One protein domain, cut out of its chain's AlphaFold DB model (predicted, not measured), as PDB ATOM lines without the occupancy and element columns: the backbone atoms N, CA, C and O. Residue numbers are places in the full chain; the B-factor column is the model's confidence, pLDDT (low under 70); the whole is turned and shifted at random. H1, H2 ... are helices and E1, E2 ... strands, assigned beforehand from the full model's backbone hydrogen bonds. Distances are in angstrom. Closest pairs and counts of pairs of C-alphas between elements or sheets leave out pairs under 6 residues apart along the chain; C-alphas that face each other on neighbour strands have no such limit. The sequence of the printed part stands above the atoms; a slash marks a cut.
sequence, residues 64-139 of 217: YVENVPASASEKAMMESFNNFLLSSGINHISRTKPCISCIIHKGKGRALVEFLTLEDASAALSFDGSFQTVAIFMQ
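This is residues 64 to 139 of the 217 residues of the protein "RRM domain-containing protein" of Hibiscus syriacus (UniProt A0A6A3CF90). A twisted wall of four antiparallel strands has two helices over one face, in two layers, with the hairpin E2 and E3 lying along the long axis. The longer helix H1 slants over E2 and E3, and short H2 packs about perpendicular to it near the end of E3. The printed part has 76 residues, in the order E1 H1 E2 E3 H2 E4; the sheet order is E2 E3 E1 E4 and the class is mixed. It is compact, with a radius of gyration of the C-alphas of 11.7 A and spans of 36 by 26 by 19 A.

E1 is residues 64 to 66, 6.5 A, from C-alpha 64 at (296.640, 259.739, 136.050). H1 is residues 74 to 88, 21.2 A. E2 is residues 99 to 105, 17.4 A; E3 is residues 110 to 115, 16.6 A. H2 is residues 118 to 124, 9.7 A. E4 is residues 132 to 135, 10.4 A, ending at C-alpha 135 at (298.364, 265.776, 135.010).

E1 and E4 are antiparallel at 156 degrees, with N 64 and O 134 2.8 A apart, within hydrogen-bond range. E3 and E1 have N 65 and O 111 at 2.8 A, and the hairpin E2 and E3 has N 103 and O 112 at 2.9 A, both within that range. E1, H1, E2 and E3, H2, E4 are split strand-helix-strand units, each with another strand between its two, and right-handed crossovers. H1 is on the sheet at a height of 9.7 A, slantwise to E2 at 40 degrees on the local plane. Residues 81 to 85 of H1 touch H2; the closest C-alphas, of Phe 81 and Ala 124, are 6.8 A apart. In H1 and H2 every O i to N i+4 pair is within hydrogen-bond range.

The two C-alphas farthest apart, of Ser 94 and Gly 107, are 35.9 A apart. The printed part has no cut and no long link. Residues 90 to 91 and 138 to 139 have pLDDT under 70.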
ATOM      1  N   TYR A  64     297.432 260.858 136.533       95.75
ATOM      2  CA  TYR A  64     296.640 259.739 136.050       95.75
ATOM      3  C   TYR A  64     297.340 259.082 134.871       95.75
ATOM      4  O   TYR A  64     297.903 259.754 134.013       95.75
ATOM      5  N   VAL A  65     297.272 257.760 134.829       94.75
ATOM      6  CA  VAL A  65     297.714 256.956 133.698       94.75
ATOM      7  C   VAL A  65     296.498 256.236 133.141       94.75
ATOM      8  O   VAL A  65     295.809 255.536 133.882       94.75
ATOM      9  N   GLU A  66     296.229 256.419 131.857       93.56
ATOM     10  CA  GLU A  66     295.135 255.798 131.115       93.56
ATOM     11  C   GLU A  66     295.648 254.626 130.269       93.56
ATOM     12  O   GLU A  66     296.842 254.513 129.979       93.56
ATOM     13  N   ASN A  67     294.722 253.771 129.827       91.94
ATOM     14  CA  ASN A  67     295.001 252.579 129.016       91.94
ATOM     15  C   ASN A  67     295.915 251.561 129.715       91.94
ATOM     16  O   ASN A  67     296.718 250.883 129.077       91.94
ATOM     17  N   VAL A  68     295.790 251.433 131.037       92.50
ATOM     18  CA  VAL A  68     296.575 250.473 131.821       92.50
ATOM     19  C   VAL A  68     296.100 249.042 131.520       92.50
ATOM     20  O   VAL A  68     294.936 248.725 131.792       92.50
ATOM     21  N   PRO A  69     296.971 248.145 131.015       91.25
ATOM     22  CA  PRO A  69     296.613 246.752 130.757       91.25
ATOM     23  C   PRO A  69     296.191 246.007 132.029       91.25
ATOM     24  O   PRO A  69     296.751 246.216 133.103       91.25
ATOM     25  N   ALA A  70     295.264 245.050 131.918       90.38
ATOM     26  CA  ALA A  70     294.796 244.260 133.068       90.38
ATOM     27  C   ALA A  70     295.908 243.420 133.742       90.38
ATOM     28  O   ALA A  70     295.839 243.127 134.945       90.38
ATOM     29  N   SER A  71     296.930 243.051 132.963       91.75
ATOM     30  CA  SER A  71     298.132 242.334 133.399       91.75
ATOM     31  C   SER A  71     299.193 243.237 134.036       91.75
ATOM     32  O   SER A  71     300.149 242.718 134.610       91.75
ATOM     33  N   ALA A  72     299.048 244.564 133.962       92.12
ATOM     34  CA  ALA A  72     300.015 245.485 134.540       92.12
ATOM     35  C   ALA A  72     300.091 245.330 136.067       92.12
ATOM     36  O   ALA A  72     299.087 245.094 136.749       92.12
ATOM     37  N   SER A  73     301.302 245.493 136.599       95.50
ATOM     38  CA  SER A  73     301.563 245.544 138.037       95.50
ATOM     39  C   SER A  73     302.071 246.926 138.431       95.50
ATOM     40  O   SER A  73     302.767 247.582 137.653       95.50
ATOM     41  N   GLU A  74     301.744 247.358 139.649       96.75
ATOM     42  CA  GLU A  74     302.199 248.640 140.208       96.75
ATOM     43  C   GLU A  74     303.726 248.713 140.197       96.75
ATOM     44  O   GLU A  74     304.298 249.694 139.730       96.75
ATOM     45  N   LYS A  75     304.391 247.619 140.594       96.50
ATOM     46  CA  LYS A  75     305.853 247.499 140.570       96.50
ATOM     47  C   LYS A  75     306.435 247.734 139.174       96.50
ATOM     48  O   LYS A  75     307.370 248.518 139.050       96.50
ATOM     49  N   ALA A  76     305.890 247.081 138.144       94.75
ATOM     50  CA  ALA A  76     306.389 247.233 136.778       94.75
ATOM     51  C   ALA A  76     306.197 248.668 136.265       94.75
ATOM     52  O   ALA A  76     307.107 249.225 135.664       94.75
ATOM     53  N   MET A  77     305.050 249.294 136.553       94.56
ATOM     54  CA  MET A  77     304.812 250.688 136.168       94.56
ATOM     55  C   MET A  77     305.782 251.646 136.864       94.56
ATOM     56  O   MET A  77     306.390 252.490 136.208       94.56
ATOM     57  N   MET A  78     305.969 251.488 138.177       95.69
ATOM     58  CA  MET A  78     306.936 252.283 138.932       95.69
ATOM     59  C   MET A  78     308.359 252.095 138.398       95.69
ATOM     60  O   MET A  78     309.112 253.062 138.324       95.69
ATOM     61  N   GLU A  79     308.753 250.873 138.034       95.81
ATOM     62  CA  GLU A  79     310.060 250.603 137.423       95.81
ATOM     63  C   GLU A  79     310.210 251.289 136.065       95.81
ATOM     64  O   GLU A  79     311.236 251.928 135.848       95.81
ATOM     65  N   SER A  80     309.192 251.260 135.201       94.69
ATOM     66  CA  SER A  80     309.220 251.970 133.915       94.69
ATOM     67  C   SER A  80     309.432 253.476 134.084       94.69
ATOM     68  O   SER A  80     310.334 254.034 133.461       94.69
ATOM     69  N   PHE A  81     308.668 254.128 134.970       94.88
ATOM     70  CA  PHE A  81     308.831 255.561 135.237       94.88
ATOM     71  C   PHE A  81     310.185 255.890 135.858       94.88
ATOM     72  O   PHE A  81     310.847 256.833 135.433       94.88
ATOM     73  N   ASN A  82     310.616 255.108 136.850       94.94
ATOM     74  CA  ASN A  82     311.911 255.320 137.481       94.94
ATOM     75  C   ASN A  82     313.048 255.154 136.468       94.94
ATOM     76  O   ASN A  82     313.922 256.006 136.418       94.94
ATOM     77  N   ASN A  83     313.028 254.113 135.635       93.88
ATOM     78  CA  ASN A  83     314.059 253.886 134.622       93.88
ATOM     79  C   ASN A  83     314.087 255.005 133.577       93.88
ATOM     80  O   ASN A  83     315.170 255.460 133.211       93.88
ATOM     81  N   PHE A  84     312.920 255.471 133.128       93.62
ATOM     82  CA  PHE A  84     312.811 256.591 132.198       93.62
ATOM     83  C   PHE A  84     313.409 257.878 132.778       93.62
ATOM     84  O   PHE A  84     314.328 258.449 132.192       93.62
ATOM     85  N   LEU A  85     312.952 258.296 133.962       92.56
ATOM     86  CA  LEU A  85     313.426 259.521 134.608       92.56
ATOM     87  C   LEU A  85     314.917 259.425 134.957       92.56
ATOM     88  O   LEU A  85     315.672 260.364 134.705       92.56
ATOM     89  N   LEU A  86     315.370 258.250 135.408       91.25
ATOM     90  CA  LEU A  86     316.780 258.002 135.691       91.25
ATOM     91  C   LEU A  86     317.654 258.126 134.438       91.25
ATOM     92  O   LEU A  86     318.700 258.770 134.498       91.25
ATOM     93  N   SER A  87     317.205 257.567 133.312       89.75
ATOM     94  CA  SER A  87     317.949 257.561 132.043       89.75
ATOM     95  C   SER A  87     317.913 258.905 131.316       89.75
ATOM     96  O   SER A  87     318.846 259.233 130.592       89.75
ATOM     97  N   SER A  88     316.863 259.700 131.525       85.69
ATOM     98  CA  SER A  88     316.722 261.035 130.931       85.69
ATOM     99  C   SER A  88     317.689 262.077 131.512       85.69
ATOM    100  O   SER A  88     317.846 263.155 130.948       85.69
ATOM    101  N   GLY A  89     318.324 261.783 132.653       76.69
ATOM    102  CA  GLY A  89     319.138 262.753 133.390       76.69
ATOM    103  C   GLY A  89     318.319 263.807 134.147       76.69
ATOM    104  O   GLY A  89     318.909 264.696 134.752       76.69
ATOM    105  N   ILE A  90     316.986 263.691 134.173       69.62
ATOM    106  CA  ILE A  90     316.058 264.668 134.774       69.62
ATOM    107  C   ILE A  90     315.848 264.424 136.286       69.62
ATOM    108  O   ILE A  90     314.981 265.030 136.902       69.62
ATOM    109  N   ASN A  91     316.644 263.565 136.939       69.44
ATOM    110  CA  ASN A  91     316.471 263.316 138.378       69.44
ATOM    111  C   ASN A  91     316.763 264.580 139.183       69.44
ATOM    112  O   ASN A  91     317.924 264.948 139.384       69.44
ATOM    113  N   HIS A  92     315.703 265.204 139.687       71.44
ATOM    114  CA  HIS A  92     315.814 266.436 140.454       71.44
ATOM    115  C   HIS A  92     316.520 266.201 141.798       71.44
ATOM    116  O   HIS A  92     317.274 267.042 142.287       71.44
ATOM    117  N   ILE A  93     316.328 265.011 142.375       79.88
ATOM    118  CA  ILE A  93     316.990 264.577 143.602       79.88
ATOM    119  C   ILE A  93     317.975 263.460 143.262       79.88
ATOM    120  O   ILE A  93     317.613 262.394 142.763       79.88
ATOM    121  N   SER A  94     319.249 263.688 143.570       75.44
ATOM    122  CA  SER A  94     320.297 262.694 143.348       75.44
ATOM    123  C   SER A  94     320.104 261.449 144.226       75.44
ATOM    124  O   SER A  94     319.834 261.556 145.420       75.44
ATOM    125  N   ARG A  95     320.349 260.263 143.646       80.31
ATOM    126  CA  ARG A  95     320.332 258.939 144.310       80.31
ATOM    127  C   ARG A  95     318.978 258.457 144.858       80.31
ATOM    128  O   ARG A  95     318.963 257.552 145.691       80.31
ATOM    129  N   THR A  96     317.854 258.991 144.395       87.88
ATOM    130  CA  THR A  96     316.520 258.494 144.774       87.88
ATOM    131  C   THR A  96     315.772 257.925 143.570       87.88
ATOM    132  O   THR A  96     316.179 258.101 142.425       87.88
ATOM    133  N   LYS A  97     314.690 257.185 143.841       92.31
ATOM    134  CA  LYS A  97     313.725 256.773 142.819       92.31
ATOM    135  C   LYS A  97     312.617 257.833 142.749       92.31
ATOM    136  O   LYS A  97     311.925 257.995 143.755       92.31
ATOM    137  N   PRO A  98     312.447 258.537 141.616       93.88
ATOM    138  CA  PRO A  98     311.455 259.605 141.477       93.88
ATOM    139  C   PRO A  98     310.007 259.187 141.759       93.88
ATOM    140  O   PRO A  98     309.246 259.939 142.361       93.88
ATOM    141  N   CYS A  99     309.608 257.985 141.342       95.12
ATOM    142  CA  CYS A  99     308.263 257.453 141.537       95.12
ATOM    143  C   CYS A  99     308.161 256.714 142.882       95.12
ATOM    144  O   CYS A  99     308.854 255.714 143.100       95.12
ATOM    145  N   ILE A 100     307.269 257.188 143.761       94.94
ATOM    146  CA  ILE A 100     307.131 256.719 145.155       94.94
ATOM    147  C   ILE A 100     305.874 255.902 145.417       94.94
ATOM    148  O   ILE A 100     305.823 255.154 146.392       94.94
ATOM    149  N   SER A 101     304.857 256.030 144.570       96.25
ATOM    150  CA  SER A 101     303.636 255.241 144.695       96.25
ATOM    151  C   SER A 101     302.951 255.077 143.347       96.25
ATOM    152  O   SER A 101     302.966 255.978 142.511       96.25
ATOM    153  N   CYS A 102     302.321 253.925 143.159       97.00
ATOM    154  CA  CYS A 102     301.418 253.647 142.057       97.00
ATOM    155  C   CYS A 102     300.233 252.855 142.612       97.00
ATOM    156  O   CYS A 102     300.435 251.910 143.371       97.00
ATOM    157  N   ILE A 103     299.017 253.251 142.243       96.75
ATOM    158  CA  ILE A 103     297.778 252.561 142.607       96.75
ATOM    159  C   ILE A 103     297.026 252.248 141.319       96.75
ATOM    160  O   ILE A 103     296.608 253.168 140.610       96.75
ATOM    161  N   ILE A 104     296.832 250.964 141.012       95.88
ATOM    162  CA  ILE A 104     296.107 250.546 139.804       95.88
ATOM    163  C   ILE A 104     294.623 250.325 140.108       95.88
ATOM    164  O   ILE A 104     294.226 249.452 140.878       95.88
ATOM    165  N   HIS A 105     293.769 251.039 139.383       94.50
ATOM    166  CA  HIS A 105     292.328 250.831 139.350       94.50
ATOM    167  C   HIS A 105     291.946 249.951 138.152       94.50
ATOM    168  O   HIS A 105     291.437 250.441 137.140       94.50
ATOM    169  N   LYS A 106     292.155 248.630 138.275       87.56
ATOM    170  CA  LYS A 106     291.968 247.657 137.175       87.56
ATOM    171  C   LYS A 106     290.606 247.753 136.481       87.56
ATOM    172  O   LYS A 106     290.547 247.712 135.262       87.56
ATOM    173  N   GLY A 107     289.524 247.951 137.239       87.94
ATOM    174  CA  GLY A 107     288.170 248.057 136.676       87.94
ATOM    175  C   GLY A 107     287.942 249.274 135.773       87.94
ATOM    176  O   GLY A 107     286.976 249.292 135.022       87.94
ATOM    177  N   LYS A 108     288.814 250.287 135.841       87.56
ATOM    178  CA  LYS A 108     288.730 251.505 135.024       87.56
ATOM    179  C   LYS A 108     289.826 251.580 133.957       87.56
ATOM    180  O   LYS A 108     289.785 252.501 133.157       87.56
ATOM    181  N   GLY A 109     290.800 250.661 133.956       90.88
ATOM    182  CA  GLY A 109     291.980 250.754 133.086       90.88
ATOM    183  C   GLY A 109     292.869 251.961 133.404       90.88
ATOM    184  O   GLY A 109     293.504 252.510 132.507       90.88
ATOM    185  N   ARG A 110     292.880 252.399 134.673       94.75
ATOM    186  CA  ARG A 110     293.563 253.621 135.124       94.75
ATOM    187  C   ARG A 110     294.534 253.336 136.254       94.75
ATOM    188  O   ARG A 110     294.290 252.435 137.055       94.75
ATOM    189  N   ALA A 111     295.568 254.153 136.384       95.69
ATOM    190  CA  ALA A 111     296.405 254.192 137.573       95.69
ATOM    191  C   ALA A 111     296.619 255.622 138.064       95.69
ATOM    192  O   ALA A 111     296.524 256.579 137.300       95.69
ATOM    193  N   LEU A 112     296.889 255.748 139.357       96.31
ATOM    194  CA  LEU A 112     297.340 256.976 139.988       96.31
ATOM    195  C   LEU A 112     298.808 256.796 140.363       96.31
ATOM    196  O   LEU A 112     299.133 255.882 141.119       96.31
ATOM    197  N   VAL A 113     299.677 257.655 139.844       96.75
ATOM    198  CA  VAL A 113     301.120 257.615 140.105       96.75
ATOM    199  C   VAL A 113     301.514 258.859 140.887       96.75
ATOM    200  O   VAL A 113     301.075 259.955 140.549       96.75
ATOM    201  N   GLU A 114     302.315 258.692 141.937       95.81
ATOM    202  CA  GLU A 114     302.844 259.777 142.764       95.81
ATOM    203  C   GLU A 114     304.373 259.822 142.683       95.81
ATOM    204  O   GLU A 114     305.050 258.791 142.775       95.81
ATOM    205  N   PHE A 115     304.904 261.036 142.547       94.50
ATOM    206  CA  PHE A 115     306.328 261.330 142.430       94.50
ATOM    207  C   PHE A 115     306.852 262.101 143.654       94.50
ATOM    208  O   PHE A 115     306.081 262.698 144.418       94.50
ATOM    209  N   LEU A 116     308.173 262.078 143.848       92.62
ATOM    210  CA  LEU A 116     308.863 262.843 144.891       92.62
ATOM    211  C   LEU A 116     308.705 264.348 144.682       92.62
ATOM    212  O   LEU A 116     308.434 265.070 145.640       92.62
ATOM    213  N   THR A 117     308.854 264.807 143.441       89.75
ATOM    214  CA  THR A 117     308.873 266.228 143.082       89.75
ATOM    215  C   THR A 117     307.863 266.537 141.977       89.75
ATOM    216  O   THR A 117     307.377 265.637 141.285       89.75
ATOM    217  N   LEU A 118     307.485 267.813 141.846       90.81
ATOM    218  CA  LEU A 118     306.621 268.261 140.747       90.81
ATOM    219  C   LEU A 118     307.378 268.181 139.415       90.81
ATOM    220  O   LEU A 118     306.783 267.899 138.379       90.81
ATOM    221  N   GLU A 119     308.686 268.405 139.454       91.00
ATOM    222  CA  GLU A 119     309.602 268.335 138.326       91.00
ATOM    223  C   GLU A 119     309.631 266.915 137.748       91.00
ATOM    224  O   GLU A 119     309.427 266.746 136.549       91.00
ATOM    225  N   ASP A 120     309.759 265.892 138.602       92.44
ATOM    226  CA  ASP A 120     309.701 264.483 138.193       92.44
ATOM    227  C   ASP A 120     308.335 264.124 137.587       92.44
ATOM    228  O   ASP A 120     308.265 263.421 136.579       92.44
ATOM    229  N   ALA A 121     307.239 264.624 138.174       93.56
ATOM    230  CA  ALA A 121     305.895 264.427 137.629       93.56
ATOM    231  C   ALA A 121     305.726 265.122 136.268       93.56
ATOM    232  O   ALA A 121     305.127 264.563 135.355       93.56
ATOM    233  N   SER A 122     306.277 266.324 136.107       91.94
ATOM    234  CA  SER A 122     306.221 267.071 134.847       91.94
ATOM    235  C   SER A 122     307.042 266.379 133.763       91.94
ATOM    236  O   SER A 122     306.568 266.223 132.642       91.94
ATOM    237  N   ALA A 123     308.234 265.893 134.104       92.25
ATOM    238  CA  ALA A 123     309.068 265.110 133.203       92.25
ATOM    239  C   ALA A 123     308.404 263.778 132.827       92.25
ATOM    240  O   ALA A 123     308.476 263.359 131.680       92.25
ATOM    241  N   ALA A 124     307.689 263.131 133.749       93.56
ATOM    242  CA  ALA A 124     306.978 261.888 133.464       93.56
ATOM    243  C   ALA A 124     305.828 262.044 132.450       93.56
ATOM    244  O   ALA A 124     305.389 261.035 131.902       93.56
ATOM    245  N   LEU A 125     305.357 263.265 132.161       93.31
ATOM    246  CA  LEU A 125     304.360 263.507 131.108       93.31
ATOM    247  C   LEU A 125     304.901 263.260 129.695       93.31
ATOM    248  O   LEU A 125     304.111 263.021 128.786       93.31
ATOM    249  N   SER A 126     306.221 263.324 129.499       91.25
ATOM    250  CA  SER A 126     306.859 263.017 128.213       91.25
ATOM    251  C   SER A 126     307.205 261.534 128.056       91.25
ATOM    252  O   SER A 126     307.890 261.155 127.107       91.25
ATOM    253  N   PHE A 127     306.745 260.682 128.976       91.00
ATOM    254  CA  PHE A 127     306.957 259.246 128.898       91.00
ATOM    255  C   PHE A 127     306.195 258.636 127.707       91.00
ATOM    256  O   PHE A 127     304.973 258.511 127.738       91.00
ATOM    257  N   ASP A 128     306.933 258.200 126.686       82.94
ATOM    258  CA  ASP A 128     306.409 257.588 125.452       82.94
ATOM    259  C   ASP A 128     306.264 256.055 125.558       82.94
ATOM    260  O   ASP A 128     306.743 255.286 124.726       82.94
ATOM    261  N   GLY A 129     305.684 255.565 126.654       81.19
ATOM    262  CA  GLY A 129     305.410 254.132 126.791       81.19
ATOM    263  C   GLY A 129     304.028 253.728 126.289       81.19
ATOM    264  O   GLY A 129     303.306 254.474 125.640       81.19
ATOM    265  N   SER A 130     303.606 252.515 126.647       79.62
ATOM    266  CA  SER A 130     302.329 251.938 126.198       79.62
ATOM    267  C   SER A 130     301.076 252.563 126.830       79.62
ATOM    268  O   SER A 130     299.975 252.057 126.623       79.62
ATOM    269  N   PHE A 131     301.226 253.579 127.677       84.25
ATOM    270  CA  PHE A 131     300.148 254.162 128.468       84.25
ATOM    271  C   PHE A 131     300.202 255.687 128.412       84.25
ATOM    272  O   PHE A 131     301.271 256.273 128.294       84.25
ATOM    273  N   GLN A 132     299.037 256.330 128.497       87.25
ATOM    274  CA  GLN A 132     298.924 257.784 128.358       87.25
ATOM    275  C   GLN A 132     298.896 258.442 129.736       87.25
ATOM    276  O   GLN A 132     298.096 258.052 130.585       87.25
ATOM    277  N   THR A 133     299.742 259.440 129.969       88.50
ATOM    278  CA  THR A 133     299.822 260.174 131.239       88.50
ATOM    279  C   THR A 133     299.063 261.496 131.183       88.50
ATOM    280  O   THR A 133     299.158 262.226 130.200       88.50
ATOM    281  N   VAL A 134     298.355 261.848 132.258       88.06
ATOM    282  CA  VAL A 134     297.595 263.098 132.382       88.06
ATOM    283  C   VAL A 134     297.817 263.728 133.757       88.06
ATOM    284  O   VAL A 134     297.653 263.077 134.790       88.06
ATOM    285  N   ALA A 135     298.163 265.015 133.781       85.38
ATOM    286  CA  ALA A 135     298.364 265.776 135.010       85.38
ATOM    287  C   ALA A 135     297.046 266.069 135.741       85.38
ATOM    288  O   ALA A 135     296.090 266.570 135.149       85.38
ATOM    289  N   ILE A 136     297.008 265.821 137.055       85.31
ATOM    290  CA  ILE A 136     295.804 266.060 137.870       85.31
ATOM    291  C   ILE A 136     295.550 267.553 138.070       85.31
ATOM    292  O   ILE A 136     294.413 268.010 137.976       85.31
ATOM    293  N   PHE A 137     296.606 268.332 138.292       78.31
ATOM    294  CA  PHE A 137     296.495 269.779 138.486       78.31
ATOM    295  C   PHE A 137     296.008 270.528 137.235       78.31
ATOM    296  O   PHE A 137     295.555 271.656 137.358       78.31
ATOM    297  N   MET A 138     296.070 269.919 136.044       64.25
ATOM    298  CA  MET A 138     295.501 270.507 134.824       64.25
ATOM    299  C   MET A 138     294.000 270.223 134.661       64.25
ATOM    300  O   MET A 138     293.338 270.885 133.868       64.25
ATOM    301  N   GLN A 139     293.441 269.253 135.395       58.78
ATOM    302  CA  GLN A 139     292.003 268.934 135.367       58.78
ATOM    303  C   GLN A 139     291.202 269.726 136.401       58.78
ATOM    304  O   GLN A 139     290.013 269.978 136.207       58.78
TER     305      GLN A 139